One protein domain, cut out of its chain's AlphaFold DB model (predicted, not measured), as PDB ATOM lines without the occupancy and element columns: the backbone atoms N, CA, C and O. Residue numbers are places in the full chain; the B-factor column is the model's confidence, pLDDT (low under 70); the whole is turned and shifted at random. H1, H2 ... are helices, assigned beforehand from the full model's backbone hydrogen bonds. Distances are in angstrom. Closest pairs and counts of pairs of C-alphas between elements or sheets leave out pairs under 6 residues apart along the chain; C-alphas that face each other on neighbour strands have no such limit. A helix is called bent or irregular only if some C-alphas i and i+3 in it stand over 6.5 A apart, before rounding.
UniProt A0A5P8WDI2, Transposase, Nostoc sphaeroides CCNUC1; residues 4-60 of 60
ATOM      1  N   GLU A   4      41.445 -10.613 -67.291       92.00
ATOM      2  CA  GLU A   4      41.607  -9.362 -66.543       92.00
ATOM      3  C   GLU A   4      40.600  -9.232 -65.398       92.00
ATOM      4  O   GLU A   4      40.995  -8.953 -64.269       92.00
ATOM      5  N   GLN A   5      39.320  -9.535 -65.646       92.94
ATOM      6  CA  GLN A   5      38.290  -9.547 -64.602       92.94
ATOM      7  C   GLN A   5      38.619 -10.548 -63.490       92.94
ATOM      8  O   GLN A   5      38.432 -10.248 -62.314       92.94
ATOM      9  N   LYS A   6      39.144 -11.731 -63.840       94.12
ATOM     10  CA  LYS A   6      39.599 -12.719 -62.848       94.12
ATOM     11  C   LYS A   6      40.726 -12.173 -61.974       94.12
ATOM     12  O   LYS A   6      40.654 -12.307 -60.756       94.12
ATOM     13  N   LYS A   7      41.738 -11.551 -62.586       94.69
ATOM     14  CA  LYS A   7      42.872 -10.963 -61.862       94.69
ATOM     15  C   LYS A   7      42.409  -9.838 -60.933       94.69
ATOM     16  O   LYS A   7      42.733  -9.863 -59.752       94.69
ATOM     17  N   TYR A   8      41.586  -8.921 -61.440       95.75
ATOM     18  CA  TYR A   8      41.005  -7.836 -60.647       95.75
ATOM     19  C   TYR A   8      40.198  -8.361 -59.452       95.75
ATOM     20  O   TYR A   8      40.418  -7.944 -58.317       95.75
ATOM     21  N   ASN A   9      39.309  -9.331 -59.685       95.25
ATOM     22  CA  ASN A   9      38.493  -9.914 -58.621       95.25
ATOM     23  C   ASN A   9      39.336 -10.650 -57.567       95.25
ATOM     24  O   ASN A   9      38.984 -10.620 -56.391       95.25
ATOM     25  N   SER A  10      40.446 -11.284 -57.960       94.69
ATOM     26  CA  SER A  10      41.373 -11.934 -57.024       94.69
ATOM     27  C   SER A  10      42.040 -10.921 -56.093       94.69
ATOM     28  O   SER A  10      42.042 -11.116 -54.878       94.69
ATOM     29  N   GLU A  11      42.551  -9.814 -56.640       95.31
ATOM     30  CA  GLU A  11      43.163  -8.740 -55.843       95.31
ATOM     31  C   GLU A  11      42.136  -8.087 -54.912       95.31
ATOM     32  O   GLU A  11      42.384  -7.902 -53.719       95.31
ATOM     33  N   LEU A  12      40.931  -7.824 -55.423       95.62
ATOM     34  CA  LEU A  12      39.844  -7.265 -54.628       95.62
ATOM     35  C   LEU A  12      39.428  -8.202 -53.486       95.62
ATOM     36  O   LEU A  12      39.227  -7.747 -52.360       95.62
ATOM     37  N   ASN A  13      39.321  -9.507 -53.745       94.75
ATOM     38  CA  ASN A  13      39.004 -10.488 -52.709       94.75
ATOM     39  C   ASN A  13      40.103 -10.568 -51.649       94.75
ATOM     40  O   ASN A  13      39.791 -10.631 -50.462       94.75
ATOM     41  N   ARG A  14      41.377 -10.493 -52.043       93.69
ATOM     42  CA  ARG A  14      42.498 -10.469 -51.097       93.69
ATOM     43  C   ARG A  14      42.406  -9.277 -50.140       93.69
ATOM     44  O   ARG A  14      42.595  -9.449 -48.938       93.69
ATOM     45  N   LEU A  15      42.055  -8.097 -50.650       93.69
ATOM     46  CA  LEU A  15      41.829  -6.905 -49.826       93.69
ATOM     47  C   LEU A  15      40.611  -7.067 -48.904       93.69
ATOM     48  O   LEU A  15      40.677  -6.727 -47.721       93.69
ATOM     49  N   ARG A  16      39.507  -7.623 -49.418       94.81
ATOM     50  CA  ARG A  16      38.279  -7.848 -48.640       94.81
ATOM     51  C   ARG A  16      38.494  -8.792 -47.466       94.81
ATOM     52  O   ARG A  16      38.021  -8.479 -46.383       94.81
ATOM     53  N   ILE A  17      39.254  -9.873 -47.645       94.06
ATOM     54  CA  ILE A  17      39.538 -10.846 -46.577       94.06
ATOM     55  C   ILE A  17      40.169 -10.162 -45.355       94.06
ATOM     56  O   ILE A  17      39.760 -10.406 -44.221       94.06
ATOM     57  N   VAL A  18      41.132  -9.259 -45.567       89.38
ATOM     58  CA  VAL A  18      41.770  -8.514 -44.467       89.38
ATOM     59  C   VAL A  18      40.744  -7.643 -43.736       89.38
ATOM     60  O   VAL A  18      40.664  -7.672 -42.507       89.38
ATOM     61  N   VAL A  19      39.909  -6.915 -44.481       88.75
ATOM     62  CA  VAL A  19      38.848  -6.067 -43.914       88.75
ATOM     63  C   VAL A  19      37.799  -6.898 -43.167       88.75
ATOM     64  O   VAL A  19      37.330  -6.497 -42.102       88.75
ATOM     65  N   GLU A  20      37.439  -8.072 -43.683       91.25
ATOM     66  CA  GLU A  20      36.500  -8.998 -43.050       91.25
ATOM     67  C   GLU A  20      37.023  -9.523 -41.711       91.25
ATOM     68  O   GLU A  20      36.264  -9.557 -40.738       91.25
ATOM     69  N   HIS A  21      38.314  -9.856 -41.616       88.50
ATOM     70  CA  HIS A  21      38.934 -10.257 -40.351       88.50
ATOM     71  C   HIS A  21      38.867  -9.143 -39.299       88.50
ATOM     72  O   HIS A  21      38.449  -9.396 -38.164       88.50
ATOM     73  N   VAL A  22      39.185  -7.903 -39.683       85.38
ATOM     74  CA  VAL A  22      39.072  -6.737 -38.792       85.38
ATOM     75  C   VAL A  22      37.619  -6.535 -38.361       85.38
ATOM     76  O   VAL A  22      37.327  -6.449 -37.167       85.38
ATOM     77  N   ASN A  23      36.673  -6.553 -39.303       85.62
ATOM     78  CA  ASN A  23      35.246  -6.407 -39.010       85.62
ATOM     79  C   ASN A  23      34.728  -7.497 -38.066       85.62
ATOM     80  O   ASN A  23      33.939  -7.204 -37.165       85.62
ATOM     81  N   ARG A  24      35.174  -8.748 -38.233       88.81
ATOM     82  CA  ARG A  24      34.830  -9.854 -37.332       88.81
ATOM     83  C   ARG A  24      35.297  -9.569 -35.905       88.81
ATOM     84  O   ARG A  24      34.508  -9.738 -34.980       88.81
ATOM     85  N   ARG A  25      36.536  -9.102 -35.717       84.25
ATOM     86  CA  ARG A  25      37.069  -8.747 -34.387       84.25
ATOM     87  C   ARG A  25      36.316  -7.561 -33.781       84.25
ATOM     88  O   ARG A  25      35.907  -7.631 -32.629       84.25
ATOM     89  N   LEU A  26      36.016  -6.526 -34.567       82.44
ATOM     90  CA  LEU A  26      35.243  -5.363 -34.106       82.44
ATOM     91  C   LEU A  26      33.802  -5.707 -33.693       82.44
ATOM     92  O   LEU A  26      33.245  -5.073 -32.793       82.44
ATOM     93  N   LYS A  27      33.193  -6.724 -34.315       84.94
ATOM     94  CA  LYS A  27      31.877  -7.242 -33.910       84.94
ATOM     95  C   LYS A  27      31.904  -7.943 -32.546       84.94
ATOM     96  O   LYS A  27      30.900  -7.868 -31.847       84.94
ATOM     97  N   ILE A  28      33.025  -8.537 -32.118       84.56
ATOM     98  CA  ILE A  28      33.163  -9.132 -30.767       84.56
ATOM     99  C   ILE A  28      32.971  -8.060 -29.688       84.56
ATOM    100  O   ILE A  28      32.252  -8.270 -28.716       84.56
ATOM    101  N   PHE A  29      33.533  -6.870 -29.905       77.00
ATOM    102  CA  PHE A  29      33.381  -5.720 -29.009       77.00
ATOM    103  C   PHE A  29      31.997  -5.055 -29.079       77.00
ATOM    104  O   PHE A  29      31.778  -4.014 -28.459       77.00
ATOM    105  N   LYS A  30      31.066  -5.617 -29.859       80.44
ATOM    106  CA  LYS A  30      29.719  -5.091 -30.106       80.44
ATOM    107  C   LYS A  30      29.671  -3.668 -30.673       80.44
ATOM    108  O   LYS A  30      28.640  -3.004 -30.619       80.44
ATOM    109  N   ILE A  31      30.776  -3.196 -31.259       76.62
ATOM    110  CA  ILE A  31      30.855  -1.858 -31.870       76.62
ATOM    111  C   ILE A  31      30.032  -1.809 -33.155       76.62
ATOM    112  O   ILE A  31      29.331  -0.831 -33.404       76.62
ATOM    113  N   LEU A  32      30.148  -2.863 -33.968       74.12
ATOM    114  CA  LEU A  32      29.506  -2.970 -35.282       74.12
ATOM    115  C   LEU A  32      28.356  -3.986 -35.320       74.12
ATOM    116  O   LEU A  32      27.658  -4.050 -36.327       74.12
ATOM    117  N   SER A  33      28.182  -4.815 -34.283       77.81
ATOM    118  CA  SER A  33      27.090  -5.799 -34.235       77.81
ATOM    119  C   SER A  33      25.798  -5.225 -33.656       77.81
ATOM    120  O   SER A  33      24.728  -5.631 -34.088       77.81
ATOM    121  N   ASP A  34      25.897  -4.272 -32.722       81.31
ATOM    122  CA  ASP A  34      24.758  -3.672 -32.025       81.31
ATOM    123  C   ASP A  34      24.713  -2.152 -32.227       81.31
ATOM    124  O   ASP A  34      25.683  -1.510 -32.638       81.31
ATOM    125  N   ARG A  35      23.571  -1.534 -31.900       81.50
ATOM    126  CA  ARG A  35      23.431  -0.069 -31.901       81.50
ATOM    127  C   ARG A  35      24.394   0.553 -30.889       81.50
ATOM    128  O   ARG A  35      24.126   0.588 -29.686       81.50
ATOM    129  N   TYR A  36      25.486   1.119 -31.393       77.69
ATOM    130  CA  TYR A  36      26.481   1.793 -30.570       77.69
ATOM    131  C   TYR A  36      25.951   3.121 -30.006       77.69
ATOM    132  O   TYR A  36      25.925   4.157 -30.680       77.69
ATOM    133  N   ARG A  37      25.502   3.103 -28.748       79.69
ATOM    134  CA  ARG A  37      24.984   4.294 -28.059       79.69
ATOM    135  C   ARG A  37      26.120   5.258 -27.696       79.69
ATOM    136  O   ARG A  37      27.226   4.846 -27.358       79.69
ATOM    137  N   ASN A  38      25.829   6.561 -27.723       77.31
ATOM    138  CA  ASN A  38      26.758   7.642 -27.355       77.31
ATOM    139  C   ASN A  38      28.001   7.786 -28.260       77.31
ATOM    140  O   ASN A  38      29.074   8.167 -27.784       77.31
ATOM    141  N   ARG A  39      27.863   7.535 -29.575       74.50
ATOM    142  CA  ARG A  39      28.974   7.650 -30.541       74.50
ATOM    143  C   ARG A  39      29.639   9.038 -30.568       74.50
ATOM    144  O   ARG A  39      30.847   9.132 -30.702       74.50
ATOM    145  N   HIS A  40      28.905  10.132 -30.368       73.88
ATOM    146  CA  HIS A  40      29.485  11.469 -30.569       73.88
ATOM    147  C   HIS A  40      30.583  11.865 -29.574       73.88
ATOM    148  O   HIS A  40      31.545  12.509 -29.967       73.88
ATOM    149  N   ARG A  41      30.473  11.493 -28.293       78.94
ATOM    150  CA  ARG A  41      31.373  12.047 -27.266       78.94
ATOM    151  C   ARG A  41      32.728  11.352 -27.165       78.94
ATOM    152  O   ARG A  41      33.705  11.993 -26.808       78.94
ATOM    153  N   ARG A  42      32.786  10.034 -27.378       85.38
ATOM    154  CA  ARG A  42      33.999   9.235 -27.104       85.38
ATOM    155  C   ARG A  42      34.246   8.097 -28.098       85.38
ATOM    156  O   ARG A  42      35.076   7.240 -27.816       85.38
ATOM    157  N   PHE A  43      33.546   8.057 -29.235       83.25
ATOM    158  CA  PHE A  43      33.734   6.975 -30.210       83.25
ATOM    159  C   PHE A  43      35.172   6.902 -30.711       83.25
ATOM    160  O   PHE A  43      35.757   5.834 -30.630       83.25
ATOM    161  N   GLY A  44      35.765   8.030 -31.122       85.62
ATOM    162  CA  GLY A  44      37.152   8.052 -31.602       85.62
ATOM    163  C   GLY A  44      38.135   7.468 -30.585       85.62
ATOM    164  O   GLY A  44      38.874   6.547 -30.909       85.62
ATOM    165  N   LEU A  45      38.070   7.918 -29.326       89.44
ATOM    166  CA  LEU A  45      38.932   7.404 -28.256       89.44
ATOM    167  C   LEU A  45      38.757   5.894 -28.041       89.44
ATOM    168  O   LEU A  45      39.741   5.166 -27.971       89.44
ATOM    169  N   ARG A  46      37.513   5.410 -27.947       86.62
ATOM    170  CA  ARG A  46      37.237   3.983 -27.718       86.62
ATOM    171  C   ARG A  46      37.667   3.125 -28.906       86.62
ATOM    172  O   ARG A  46      38.275   2.083 -28.696       86.62
ATOM    173  N   SER A  47      37.402   3.577 -30.129       83.94
ATOM    174  CA  SER A  47      37.843   2.901 -31.352       83.94
ATOM    175  C   SER A  47      39.369   2.843 -31.439       83.94
ATOM    176  O   SER A  47      39.906   1.788 -31.754       83.94
ATOM    177  N   ASN A  48      40.069   3.927 -31.086       88.50
ATOM    178  CA  ASN A  48      41.533   3.966 -31.078       88.50
ATOM    179  C   ASN A  48      42.135   3.017 -30.036       88.50
ATOM    180  O   ASN A  48      43.092   2.315 -30.340       88.50
ATOM    181  N   LEU A  49      41.562   2.951 -28.828       90.50
ATOM    182  CA  LEU A  49      42.019   2.014 -27.795       90.50
ATOM    183  C   LEU A  49      41.835   0.557 -28.233       90.50
ATOM    184  O   LEU A  49      42.743  -0.252 -28.076       90.50
ATOM    185  N   ILE A  50      40.686   0.230 -28.828       87.44
ATOM    186  CA  ILE A  50      40.397  -1.126 -29.316       87.44
ATOM    187  C   ILE A  50      41.314  -1.491 -30.489       87.44
ATOM    188  O   ILE A  50      41.828  -2.606 -30.528       87.44
ATOM    189  N   ALA A  51      41.578  -0.551 -31.401       88.00
ATOM    190  CA  ALA A  51      42.559  -0.739 -32.467       88.00
ATOM    191  C   ALA A  51      43.975  -0.954 -31.908       88.00
ATOM    192  O   ALA A  51      44.683  -1.836 -32.380       88.00
ATOM    193  N   GLY A  52      44.370  -0.204 -30.874       90.88
ATOM    194  CA  GLY A  52      45.655  -0.376 -30.196       90.88
ATOM    195  C   GLY A  52      45.819  -1.764 -29.573       90.88
ATOM    196  O   GLY A  52      46.833  -2.415 -29.808       90.88
ATOM    197  N   ILE A  53      44.804  -2.246 -28.847       89.00
ATOM    198  CA  ILE A  53      44.797  -3.600 -28.266       89.00
ATOM    199  C   ILE A  53      44.904  -4.653 -29.370       89.00
ATOM    200  O   ILE A  53      45.755  -5.531 -29.298       89.00
ATOM    201  N   TYR A  54      44.087  -4.538 -30.419       86.38
ATOM    202  CA  TYR A  54      44.095  -5.501 -31.518       86.38
ATOM    203  C   TYR A  54      45.436  -5.534 -32.266       86.38
ATOM    204  O   TYR A  54      45.936  -6.608 -32.587       86.38
ATOM    205  N   ASN A  55      46.045  -4.372 -32.511       88.06
ATOM    206  CA  ASN A  55      47.363  -4.291 -33.141       88.06
ATOM    207  C   ASN A  55      48.457  -4.901 -32.254       88.06
ATOM    208  O   ASN A  55      49.365  -5.551 -32.768       88.06
ATOM    209  N   HIS A  56      48.366  -4.722 -30.933       89.62
ATOM    210  CA  HIS A  56      49.287  -5.352 -29.992       89.62
ATOM    211  C   HIS A  56      49.144  -6.881 -30.005       89.62
ATOM    212  O   HIS A  56      50.143  -7.573 -30.148       89.62
ATOM    213  N   GLU A  57      47.912  -7.402 -29.963       86.25
ATOM    214  CA  GLU A  57      47.624  -8.840 -30.075       86.25
ATOM    215  C   GLU A  57      48.079  -9.457 -31.406       86.25
ATOM    216  O   GLU A  57      48.386 -10.640 -31.439       86.25
ATOM    217  N   LEU A  58      48.095  -8.689 -32.501       85.25
ATOM    218  CA  LEU A  58      48.599  -9.146 -33.803       85.25
ATOM    219  C   LEU A  58      50.131  -9.187 -33.889       85.25
ATOM    220  O   LEU A  58      50.664  -9.833 -34.787       85.25
ATOM    221  N   THR A  59      50.814  -8.420 -33.038       83.88
ATOM    222  CA  THR A  59      52.281  -8.297 -33.036       83.88
ATOM    223  C   THR A  59      52.940  -9.289 -32.068       83.88
ATOM    224  O   THR A  59      54.141  -9.529 -32.177       83.88
ATOM    225  N   LEU A  60      52.166  -9.838 -31.127       67.12
ATOM    226  CA  LEU A  60      52.547 -10.956 -30.256       67.12
ATOM    227  C   LEU A  60      52.512 -12.286 -31.019       67.12
ATOM    228  O   LEU A  60      53.412 -13.111 -30.753       67.12
TER     229      LEU A  60
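This is residues 4 to 60 of the 60 residues of the protein "Transposase" of Nostoc sphaeroides CCNUC1 (UniProt A0A5P8WDI2). Two helices make a lopsided, loose T: long H1 is the stem, and H2 runs crosswise past its far end, with residues 29 to 38 looping between them. Residues 4 to 21 of H1 stick out as a long arm, and residues 55 to 60 stick out at the other end of the printed part. The printed part has 57 residues, with H1 and then H2 along the chain and no named strand; its class is all helix. The whole is only just loose, close to extended, with a radius of gyration of the C-alphas of 14.9 A, and its outline, 46 by 30 by 17 A, is only just elongated.

Find C-alpha 4 at (41.607, -9.362, -66.543); from there H1, residues 4 to 28, runs 36.8 A to C-alpha 28 at (33.163, -9.132, -30.767), mostly along z. Look next at C-alpha 39, where H2, residues 39 to 59, begins; it runs 28.4 A to C-alpha 59 at (52.281, -8.297, -33.036), with x rising and y falling. H2 is irregular, with C-alphas 41 and 44 8.3 A apart, and has a kink of 25 degrees near residue 46.

Start from H1 and look toward H2: the two are near each other, with 9 pairs of C-alphas within 10 A, but only just apart, their closest C-alphas being 8.2 A apart. The link from H1 to H2, 10 residues, is short. In the backbone, 20 of 21 O i to N i+4 pairs of H1 and 15 of 17 of H2 are within hydrogen-bond range.

Look for the two C-alphas farthest apart at Glu 4 and Arg 41, 45.9 A from each other. Residues 4 to 21, which belong to H1, stand free, and so do residues 55 to 60, of which 55 to 59 belong to H2. The body without them has 33 residues and spans 23 by 20 by 9 A. The printed part has no cut and ends at residue 60, the chain's last residue. The mean pLDDT of the printed part is 86.3, and residue 60 is under 70.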